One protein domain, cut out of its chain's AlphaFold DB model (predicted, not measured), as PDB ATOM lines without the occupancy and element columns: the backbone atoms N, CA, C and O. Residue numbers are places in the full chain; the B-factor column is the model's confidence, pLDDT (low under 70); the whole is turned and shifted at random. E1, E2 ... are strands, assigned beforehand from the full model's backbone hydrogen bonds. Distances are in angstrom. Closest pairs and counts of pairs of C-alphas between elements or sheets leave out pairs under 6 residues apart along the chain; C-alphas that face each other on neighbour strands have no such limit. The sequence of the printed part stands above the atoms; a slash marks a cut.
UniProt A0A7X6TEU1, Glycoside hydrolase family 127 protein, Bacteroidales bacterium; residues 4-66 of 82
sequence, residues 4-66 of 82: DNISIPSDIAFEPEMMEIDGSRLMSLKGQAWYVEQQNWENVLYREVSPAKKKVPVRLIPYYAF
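What this domain is: This is residues 4 to 66 of the 82 residues of the protein "Glycoside hydrolase family 127 protein" of Bacteroidales bacterium (UniProt A0A7X6TEU1). One long, bent strand, E3, is the spine of a narrow, strongly twisted ribbon of sheet: E2 pairs along its first part on one side, E4 along its later part on the other side, and short E1 joins near its end on the same side as E2. Beyond that end of E3 a long loop folds back to E4, and its residues 40 to 46 stick out. The printed part has 63 residues with no named helix and four named strands, E1 to E4 as numbered along the chain; it is all strand, in a branched sheet in which E3 has three antiparallel neighbours: E1 and E2 on one side of it and E4 on the other side. It is loose, with a radius of gyration of the C-alphas of 15.4 A, and flat, spanning 43 by 27 by 14 A.

How they stand to each other: E3, residues 24 to 36, bends by 62 degrees at residue 32, and its pairing is staggered. E2, residues 15 to 21, is its antiparallel neighbour at 124 degrees and forms a hairpin with it; N 17 and O 28 are 2.9 A apart, within hydrogen-bond range. E4, residues 53 to 60, is antiparallel to E3 at 169 degrees, also a hairpin, with N 35 and O 54 at 2.8 A. E2, E3 and E4 form a meander, each strand the antiparallel neighbour of the one before. E1, residues 6 to 9, is antiparallel to E3, with N 7 and O 34 at 2.8 A. E1 and E2 are apart.

Where its parts are: E3 runs 32.8 A from C-alpha 24 at (-4.341, 3.182, -24.292) to C-alpha 36 at (-4.172, 6.797, 8.339). E4 measures 20.0 A, bends by 56 degrees at residue 57 and ends at C-alpha 60, (-6.942, 7.550, -9.642). E2 measures 18.2 A and E1 9.9 A.

The domain as a whole: The C-alphas of Gly 23 and Glu 48, the two farthest apart, are 45.0 A apart. The printed part has no cut. The link from E3 to E4, 16 residues, is long; the other two are tight. The mean pLDDT of the printed part is 94.6, and no printed residue is under 70.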
ATOM      1  N   ASP A   4      -6.589   0.159   2.143       92.31
ATOM      2  CA  ASP A   4      -7.581   0.306   3.218       92.31
ATOM      3  C   ASP A   4      -7.259   1.455   4.185       92.31
ATOM      4  O   ASP A   4      -8.134   1.974   4.882       92.31
ATOM      5  N   ASN A   5      -5.999   1.897   4.199       94.38
ATOM      6  CA  ASN A   5      -5.523   2.978   5.054       94.38
ATOM      7  C   ASN A   5      -5.571   4.347   4.360       94.38
ATOM      8  O   ASN A   5      -5.130   5.342   4.941       94.38
ATOM      9  N   ILE A   6      -6.083   4.428   3.128       96.00
ATOM     10  CA  ILE A   6      -6.236   5.685   2.394       96.00
ATOM     11  C   ILE A   6      -7.649   6.237   2.595       96.00
ATOM     12  O   ILE A   6      -8.638   5.547   2.375       96.00
ATOM     13  N   SER A   7      -7.749   7.518   2.947       96.12
ATOM     14  CA  SER A   7      -9.016   8.256   3.005       96.12
ATOM     15  C   SER A   7      -8.944   9.537   2.180       96.12
ATOM     16  O   SER A   7      -7.889  10.170   2.068       96.12
ATOM     17  N   ILE A   8     -10.068   9.898   1.566       97.69
ATOM     18  CA  ILE A   8     -10.192  11.039   0.665       97.69
ATOM     19  C   ILE A   8     -10.690  12.253   1.459       97.69
ATOM     20  O   ILE A   8     -11.804  12.192   1.978       97.69
ATOM     21  N   PRO A   9      -9.909  13.348   1.557       97.38
ATOM     22  CA  PRO A   9     -10.391  14.619   2.092       97.38
ATOM     23  C   PRO A   9     -11.563  15.152   1.265       97.38
ATOM     24  O   PRO A   9     -11.526  15.103   0.035       97.38
ATOM     25  N   SER A  10     -12.585  15.694   1.921       97.25
ATOM     26  CA  SER A  10     -13.759  16.284   1.266       97.25
ATOM     27  C   SER A  10     -13.413  17.487   0.381       97.25
ATOM     28  O   SER A  10     -14.102  17.750  -0.605       97.25
ATOM     29  N   ASP A  11     -12.322  18.177   0.708       97.38
ATOM     30  CA  ASP A  11     -11.784  19.353   0.032       97.38
ATOM     31  C   ASP A  11     -10.616  19.031  -0.916       97.38
ATOM     32  O   ASP A  11      -9.918  19.939  -1.376       97.38
ATOM     33  N   ILE A  12     -10.380  17.747  -1.220       98.06
ATOM     34  CA  ILE A  12      -9.290  17.340  -2.106       98.06
ATOM     35  C   ILE A  12      -9.400  18.038  -3.469       98.06
ATOM     36  O   ILE A  12     -10.415  17.975  -4.165       98.06
ATOM     37  N   ALA A  13      -8.307  18.674  -3.885       97.88
ATOM     38  CA  ALA A  13      -8.162  19.183  -5.238       97.88
ATOM     39  C   ALA A  13      -7.538  18.094  -6.116       97.88
ATOM     40  O   ALA A  13      -6.394  17.689  -5.891       97.88
ATOM     41  N   PHE A  14      -8.296  17.616  -7.103       98.25
ATOM     42  CA  PHE A  14      -7.783  16.695  -8.109       98.25
ATOM     43  C   PHE A  14      -7.270  17.444  -9.336       98.25
ATOM     44  O   PHE A  14      -7.976  18.263  -9.924       98.25
ATOM     45  N   GLU A  15      -6.061  17.096  -9.760       98.50
ATOM     46  CA  GLU A  15      -5.443  17.586 -10.983       98.50
ATOM     47  C   GLU A  15      -5.525  16.511 -12.076       98.50
ATOM     48  O   GLU A  15      -5.034  15.393 -11.876       98.50
ATOM     49  N   PRO A  16      -6.142  16.808 -13.233       98.25
ATOM     50  CA  PRO A  16      -6.171  15.878 -14.350       98.25
ATOM     51  C   PRO A  16      -4.772  15.702 -14.962       98.25
ATOM     52  O   PRO A  16      -4.090  16.675 -15.279       98.25
ATOM     53  N   GLU A  17      -4.362  14.452 -15.176       98.00
ATOM     54  CA  GLU A  17      -3.109  14.082 -15.838       98.00
ATOM     55  C   GLU A  17      -3.364  13.017 -16.910       98.00
ATOM     56  O   GLU A  17      -3.834  11.915 -16.611       98.00
ATOM     57  N   MET A  18      -2.984  13.314 -18.158       98.06
ATOM     58  CA  MET A  18      -2.971  12.316 -19.228       98.06
ATOM     59  C   MET A  18      -1.873  11.281 -18.971       98.06
ATOM     60  O   MET A  18      -0.715  11.639 -18.764       98.06
ATOM     61  N   MET A  19      -2.224  10.000 -19.053       97.00
ATOM     62  CA  MET A  19      -1.281   8.888 -18.952       97.00
ATOM     63  C   MET A  19      -1.617   7.778 -19.951       97.00
ATOM     64  O   MET A  19      -2.656   7.812 -20.613       97.00
ATOM     65  N   GLU A  20      -0.735   6.789 -20.054       96.88
ATOM     66  CA  GLU A  20      -0.916   5.613 -20.900       96.88
ATOM     67  C   GLU A  20      -0.871   4.341 -20.050       96.88
ATOM     68  O   GLU A  20      -0.026   4.206 -19.162       96.88
ATOM     69  N   ILE A  21      -1.808   3.429 -20.306       96.06
ATOM     70  CA  ILE A  21      -1.820   2.071 -19.760       96.06
ATOM     71  C   ILE A  21      -2.041   1.130 -20.938       96.06
ATOM     72  O   ILE A  21      -3.048   1.263 -21.630       96.06
ATOM     73  N   ASP A  22      -1.100   0.212 -21.160       94.44
ATOM     74  CA  ASP A  22      -1.165  -0.811 -22.215       94.44
ATOM     75  C   ASP A  22      -1.505  -0.242 -23.612       94.44
ATOM     76  O   ASP A  22      -2.443  -0.664 -24.284       94.44
ATOM     77  N   GLY A  23      -0.801   0.820 -24.024       94.19
ATOM     78  CA  GLY A  23      -1.019   1.496 -25.312       94.19
ATOM     79  C   GLY A  23      -2.289   2.356 -25.398       94.19
ATOM     80  O   GLY A  23      -2.500   3.053 -26.393       94.19
ATOM     81  N   SER A  24      -3.136   2.357 -24.364       95.75
ATOM     82  CA  SER A  24      -4.341   3.182 -24.292       95.75
ATOM     83  C   SER A  24      -4.085   4.471 -23.513       95.75
ATOM     84  O   SER A  24      -3.773   4.454 -22.319       95.75
ATOM     85  N   ARG A  25      -4.295   5.619 -24.169       97.31
ATOM     86  CA  ARG A  25      -4.247   6.942 -23.527       97.31
ATOM     87  C   ARG A  25      -5.530   7.201 -22.742       97.31
ATOM     88  O   ARG A  25      -6.626   7.070 -23.280       97.31
ATOM     89  N   LEU A  26      -5.393   7.611 -21.486       97.38
ATOM     90  CA  LEU A  26      -6.514   7.894 -20.592       97.38
ATOM     91  C   LEU A  26      -6.221   9.077 -19.667       97.38
ATOM     92  O   LEU A  26      -5.068   9.459 -19.460       97.38
ATOM     93  N   MET A  27      -7.286   9.652 -19.111       98.25
ATOM     94  CA  MET A  27      -7.192  10.698 -18.097       98.25
ATOM     95  C   MET A  27      -7.145  10.067 -16.708       98.25
ATOM     96  O   MET A  27      -8.049   9.322 -16.332       98.25
ATOM     97  N   SER A  28      -6.106  10.388 -15.947       98.12
ATOM     98  CA  SER A  28      -5.996  10.076 -14.524       98.12
ATOM     99  C   SER A  28      -6.224  11.326 -13.676       98.12
ATOM    100  O   SER A  28      -6.141  12.443 -14.185       98.12
ATOM    101  N   LEU A  29      -6.510  11.147 -12.387       98.56
ATOM    102  CA  LEU A  29      -6.655  12.243 -11.427       98.56
ATOM    103  C   LEU A  29      -5.594  12.116 -10.338       98.56
ATOM    104  O   LEU A  29      -5.546  11.108  -9.633       98.56
ATOM    105  N   LYS A  30      -4.750  13.135 -10.184       98.38
ATOM    106  CA  LYS A  30      -3.756  13.238  -9.113       98.38
ATOM    107  C   LYS A  30      -4.297  14.055  -7.953       98.38
ATOM    108  O   LYS A  30      -4.939  15.070  -8.173       98.38
ATOM    109  N   GLY A  31      -3.999  13.653  -6.725       98.00
ATOM    110  CA  GLY A  31      -4.383  14.411  -5.535       98.00
ATOM    111  C   GLY A  31      -3.548  14.041  -4.317       98.00
ATOM    112  O   GLY A  31      -2.701  13.148  -4.373       98.00
ATOM    113  N   GLN A  32      -3.784  14.740  -3.210       98.25
ATOM    114  CA  GLN A  32      -3.181  14.441  -1.910       98.25
ATOM    115  C   GLN A  32      -4.257  13.885  -0.980       98.25
ATOM    116  O   GLN A  32      -5.148  14.620  -0.564       98.25
ATOM    117  N   ALA A  33      -4.167  12.596  -0.664       97.88
ATOM    118  CA  ALA A  33      -5.075  11.913   0.250       97.88
ATOM    119  C   ALA A  33      -4.459  11.793   1.649       97.88
ATOM    120  O   ALA A  33      -3.265  12.046   1.842       97.88
ATOM    121  N   TRP A  34      -5.255  11.367   2.627       96.94
ATOM    122  CA  TRP A  34      -4.748  10.991   3.942       96.94
ATOM    123  C   TRP A  34      -4.404   9.508   3.970       96.94
ATOM    124  O   TRP A  34      -5.245   8.666   3.668       96.94
ATOM    125  N   TYR A  35      -3.191   9.187   4.402       95.88
ATOM    126  CA  TYR A  35      -2.852   7.866   4.909       95.88
ATOM    127  C   TYR A  35      -3.040   7.861   6.422       95.88
ATOM    128  O   TYR A  35      -2.371   8.624   7.126       95.88
ATOM    129  N   VAL A  36      -3.943   7.019   6.911       92.94
ATOM    130  CA  VAL A  36      -4.172   6.797   8.339       92.94
ATOM    131  C   VAL A  36      -3.187   5.734   8.804       92.94
ATOM    132  O   VAL A  36      -3.232   4.599   8.334       92.94
ATOM    133  N   GLU A  37      -2.271   6.084   9.706       88.31
ATOM    134  CA  GLU A  37      -1.330   5.100  10.239       88.31
ATOM    135  C   GLU A  37      -2.082   4.117  11.123       88.31
ATOM    136  O   GLU A  37      -2.600   4.469  12.179       88.31
ATOM    137  N   GLN A  38      -2.166   2.881  10.663       82.81
ATOM    138  CA  GLN A  38      -2.933   1.831  11.297       82.81
ATOM    139  C   GLN A  38      -1.991   0.776  11.884       82.81
ATOM    140  O   GLN A  38      -0.922   0.500  11.342       82.81
ATOM    141  N   GLN A  39      -2.378   0.206  13.027       78.56
ATOM    142  CA  GLN A  39      -1.689  -0.957  13.591       78.56
ATOM    143  C   GLN A  39      -1.982  -2.200  12.723       78.56
ATOM    144  O   GLN A  39      -2.852  -2.165  11.848       78.56
ATOM    145  N   ASN A  40      -1.300  -3.320  12.961       84.00
ATOM    146  CA  ASN A  40      -1.597  -4.576  12.263       84.00
ATOM    147  C   ASN A  40      -3.020  -5.075  12.621       84.00
ATOM    148  O   ASN A  40      -3.439  -4.971  13.776       84.00
ATOM    149  N   TRP A  41      -3.780  -5.555  11.632       89.44
ATOM    150  CA  TRP A  41      -5.113  -6.160  11.799       89.44
ATOM    151  C   TRP A  41      -5.074  -7.677  12.058       89.44
ATOM    152  O   TRP A  41      -6.112  -8.293  12.294       89.44
ATOM    153  N   GLU A  42      -3.897  -8.300  12.031       93.44
ATOM    154  CA  GLU A  42      -3.725  -9.732  12.271       93.44
ATOM    155  C   GLU A  42      -4.318 -10.165  13.624       93.44
ATOM    156  O   GLU A  42      -3.891  -9.714  14.685       93.44
ATOM    157  N   ASN A  43      -5.304 -11.068  13.577       94.56
ATOM    158  CA  ASN A  43      -6.045 -11.590  14.735       94.56
ATOM    159  C   ASN A  43      -6.758 -10.521  15.593       94.56
ATOM    160  O   ASN A  43      -7.024 -10.750  16.773       94.56
ATOM    161  N   VAL A  44      -7.113  -9.371  15.008       94.19
ATOM    162  CA  VAL A  44      -7.831  -8.282  15.688       94.19
ATOM    163  C   VAL A  44      -9.082  -7.904  14.896       94.19
ATOM    164  O   VAL A  44      -9.020  -7.711  13.688       94.19
ATOM    165  N   LEU A  45     -10.222  -7.762  15.582       93.12
ATOM    166  CA  LEU A  45     -11.482  -7.305  14.972       93.12
ATOM    167  C   LEU A  45     -11.848  -5.864  15.359       93.12
ATOM    168  O   LEU A  45     -12.399  -5.126  14.549       93.12
ATOM    169  N   TYR A  46     -11.524  -5.447  16.587       93.12
ATOM    170  CA  TYR A  46     -11.809  -4.108  17.104       93.12
ATOM    171  C   TYR A  46     -10.576  -3.527  17.783       93.12
ATOM    172  O   TYR A  46      -9.844  -4.245  18.464       93.12
ATOM    173  N   ARG A  47     -10.371  -2.220  17.620       88.44
ATOM    174  CA  ARG A  47      -9.277  -1.467  18.237       88.44
ATOM    175  C   ARG A  47      -9.584   0.023  18.269       88.44
ATOM    176  O   ARG A  47     -10.529   0.483  17.631       88.44
ATOM    177  N   GLU A  48      -8.748   0.769  18.977       88.88
ATOM    178  CA  GLU A  48      -8.814   2.226  19.009       88.88
ATOM    179  C   GLU A  48      -8.469   2.844  17.648       88.88
ATOM    180  O   GLU A  48      -7.627   2.341  16.896       88.88
ATOM    181  N   VAL A  49      -9.133   3.955  17.331       86.94
ATOM    182  CA  VAL A  49      -8.897   4.701  16.092       86.94
ATOM    183  C   VAL A  49      -7.582   5.463  16.213       86.94
ATOM    184  O   VAL A  49      -7.380   6.220  17.161       86.94
ATOM    185  N   SER A  50      -6.700   5.298  15.229       85.81
ATOM    186  CA  SER A  50      -5.446   6.046  15.188       85.81
ATOM    187  C   SER A  50      -5.690   7.514  14.818       85.81
ATOM    188  O   SER A  50      -6.318   7.784  13.790       85.81
ATOM    189  N   PRO A  51      -5.174   8.480  15.599       82.69
ATOM    190  CA  PRO A  51      -5.238   9.894  15.241       82.69
ATOM    191  C   PRO A  51      -4.155  10.292  14.226       82.69
ATOM    192  O   PRO A  51      -4.212  11.385  13.661       82.69
ATOM    193  N   ALA A  52      -3.146   9.443  14.006       90.50
ATOM    194  CA  ALA A  52      -2.001   9.763  13.170       90.50
ATOM    195  C   ALA A  52      -2.363   9.653  11.682       90.50
ATOM    196  O   ALA A  52      -2.656   8.573  11.164       90.50
ATOM    197  N   LYS A  53      -2.317  10.793  10.987       93.12
ATOM    198  CA  LYS A  53      -2.538  10.900   9.545       93.12
ATOM    199  C   LYS A  53      -1.373  11.630   8.892       93.12
ATOM    200  O   LYS A  53      -0.834  12.583   9.452       93.12
ATOM    201  N   LYS A  54      -1.023  11.230   7.671       95.44
ATOM    202  CA  LYS A  54      -0.068  11.959   6.823       95.44
ATOM    203  C   LYS A  54      -0.580  12.085   5.400       95.44
ATOM    204  O   LYS A  54      -1.305  11.212   4.927       95.44
ATOM    205  N   LYS A  55      -0.206  13.167   4.714       96.69
ATOM    206  CA  LYS A  55      -0.555  13.344   3.302       96.69
ATOM    207  C   LYS A  55       0.262  12.392   2.438       96.69
ATOM    208  O   LYS A  55       1.473  12.277   2.623       96.69
ATOM    209  N   VAL A  56      -0.405  11.739   1.495       97.50
ATOM    210  CA  VAL A  56       0.228  10.885   0.489       97.50
ATOM    211  C   VAL A  56      -0.318  11.211  -0.902       97.50
ATOM    212  O   VAL A  56      -1.520  11.449  -1.050       97.50
ATOM    213  N   PRO A  57       0.538  11.219  -1.939       97.69
ATOM    214  CA  PRO A  57       0.072  11.383  -3.305       97.69
ATOM    215  C   PRO A  57      -0.722  10.149  -3.738       97.69
ATOM    216  O   PRO A  57      -0.272   9.016  -3.560       97.69
ATOM    217  N   VAL A  58      -1.871  10.376  -4.364       97.50
ATOM    218  CA  VAL A  58      -2.681   9.336  -5.005       97.50
ATOM    219  C   VAL A  58      -2.887   9.667  -6.476       97.50
ATOM    220  O   VAL A  58      -2.933  10.837  -6.864       97.50
ATOM    221  N   ARG A  59      -3.016   8.623  -7.298       97.31
ATOM    222  CA  ARG A  59      -3.432   8.727  -8.696       97.31
ATOM    223  C   ARG A  59      -4.596   7.772  -8.935       97.31
ATOM    224  O   ARG A  59      -4.420   6.561  -8.827       97.31
ATOM    225  N   LEU A  60      -5.755   8.317  -9.280       97.75
ATOM    226  CA  LEU A  60      -6.942   7.550  -9.642       97.75
ATOM    227  C   LEU A  60      -6.966   7.327 -11.154       97.75
ATOM    228  O   LEU A  60      -6.670   8.242 -11.925       97.75
ATOM    229  N   ILE A  61      -7.337   6.120 -11.568       97.75
ATOM    230  CA  ILE A  61      -7.543   5.759 -12.973       97.75
ATOM    231  C   ILE A  61      -9.020   5.418 -13.207       97.75
ATOM    232  O   ILE A  61      -9.708   5.028 -12.260       97.75
ATOM    233  N   PRO A  62      -9.526   5.524 -14.446       97.50
ATOM    234  CA  PRO A  62     -10.861   5.049 -14.775       97.50
ATOM    235  C   PRO A  62     -11.012   3.561 -14.448       97.50
ATOM    236  O   PRO A  62     -10.130   2.762 -14.760       97.50
ATOM    237  N   TYR A  63     -12.157   3.184 -13.879       96.94
ATOM    238  CA  TYR A  63     -12.434   1.805 -13.464       96.94
ATOM    239  C   TYR A  63     -12.211   0.781 -14.590       96.94
ATOM    240  O   TYR A  63     -11.605  -0.261 -14.362       96.94
ATOM    241  N   TYR A  64     -12.624   1.102 -15.821       94.75
ATOM    242  CA  TYR A  64     -12.481   0.198 -16.970       94.75
ATOM    243  C   TYR A  64     -11.019  -0.138 -17.316       94.75
ATOM    244  O   TYR A  64     -10.772  -1.110 -18.022       94.75
ATOM    245  N   ALA A  65     -10.057   0.670 -16.858       95.31
ATOM    246  CA  ALA A  65      -8.635   0.483 -17.128       95.31
ATOM    247  C   ALA A  65      -7.919  -0.343 -16.042       95.31
ATOM    248  O   ALA A  65      -6.745  -0.683 -16.212       95.31
ATOM    249  N   PHE A  66      -8.592  -0.677 -14.933       94.94
ATOM    250  CA  PHE A  66      -8.033  -1.541 -13.893       94.94
ATOM    251  C   PHE A  66      -7.745  -2.963 -14.420       94.94
ATOM    252  O   PHE A  66      -8.381  -3.427 -15.361       94.94
TER     253      PHE A  66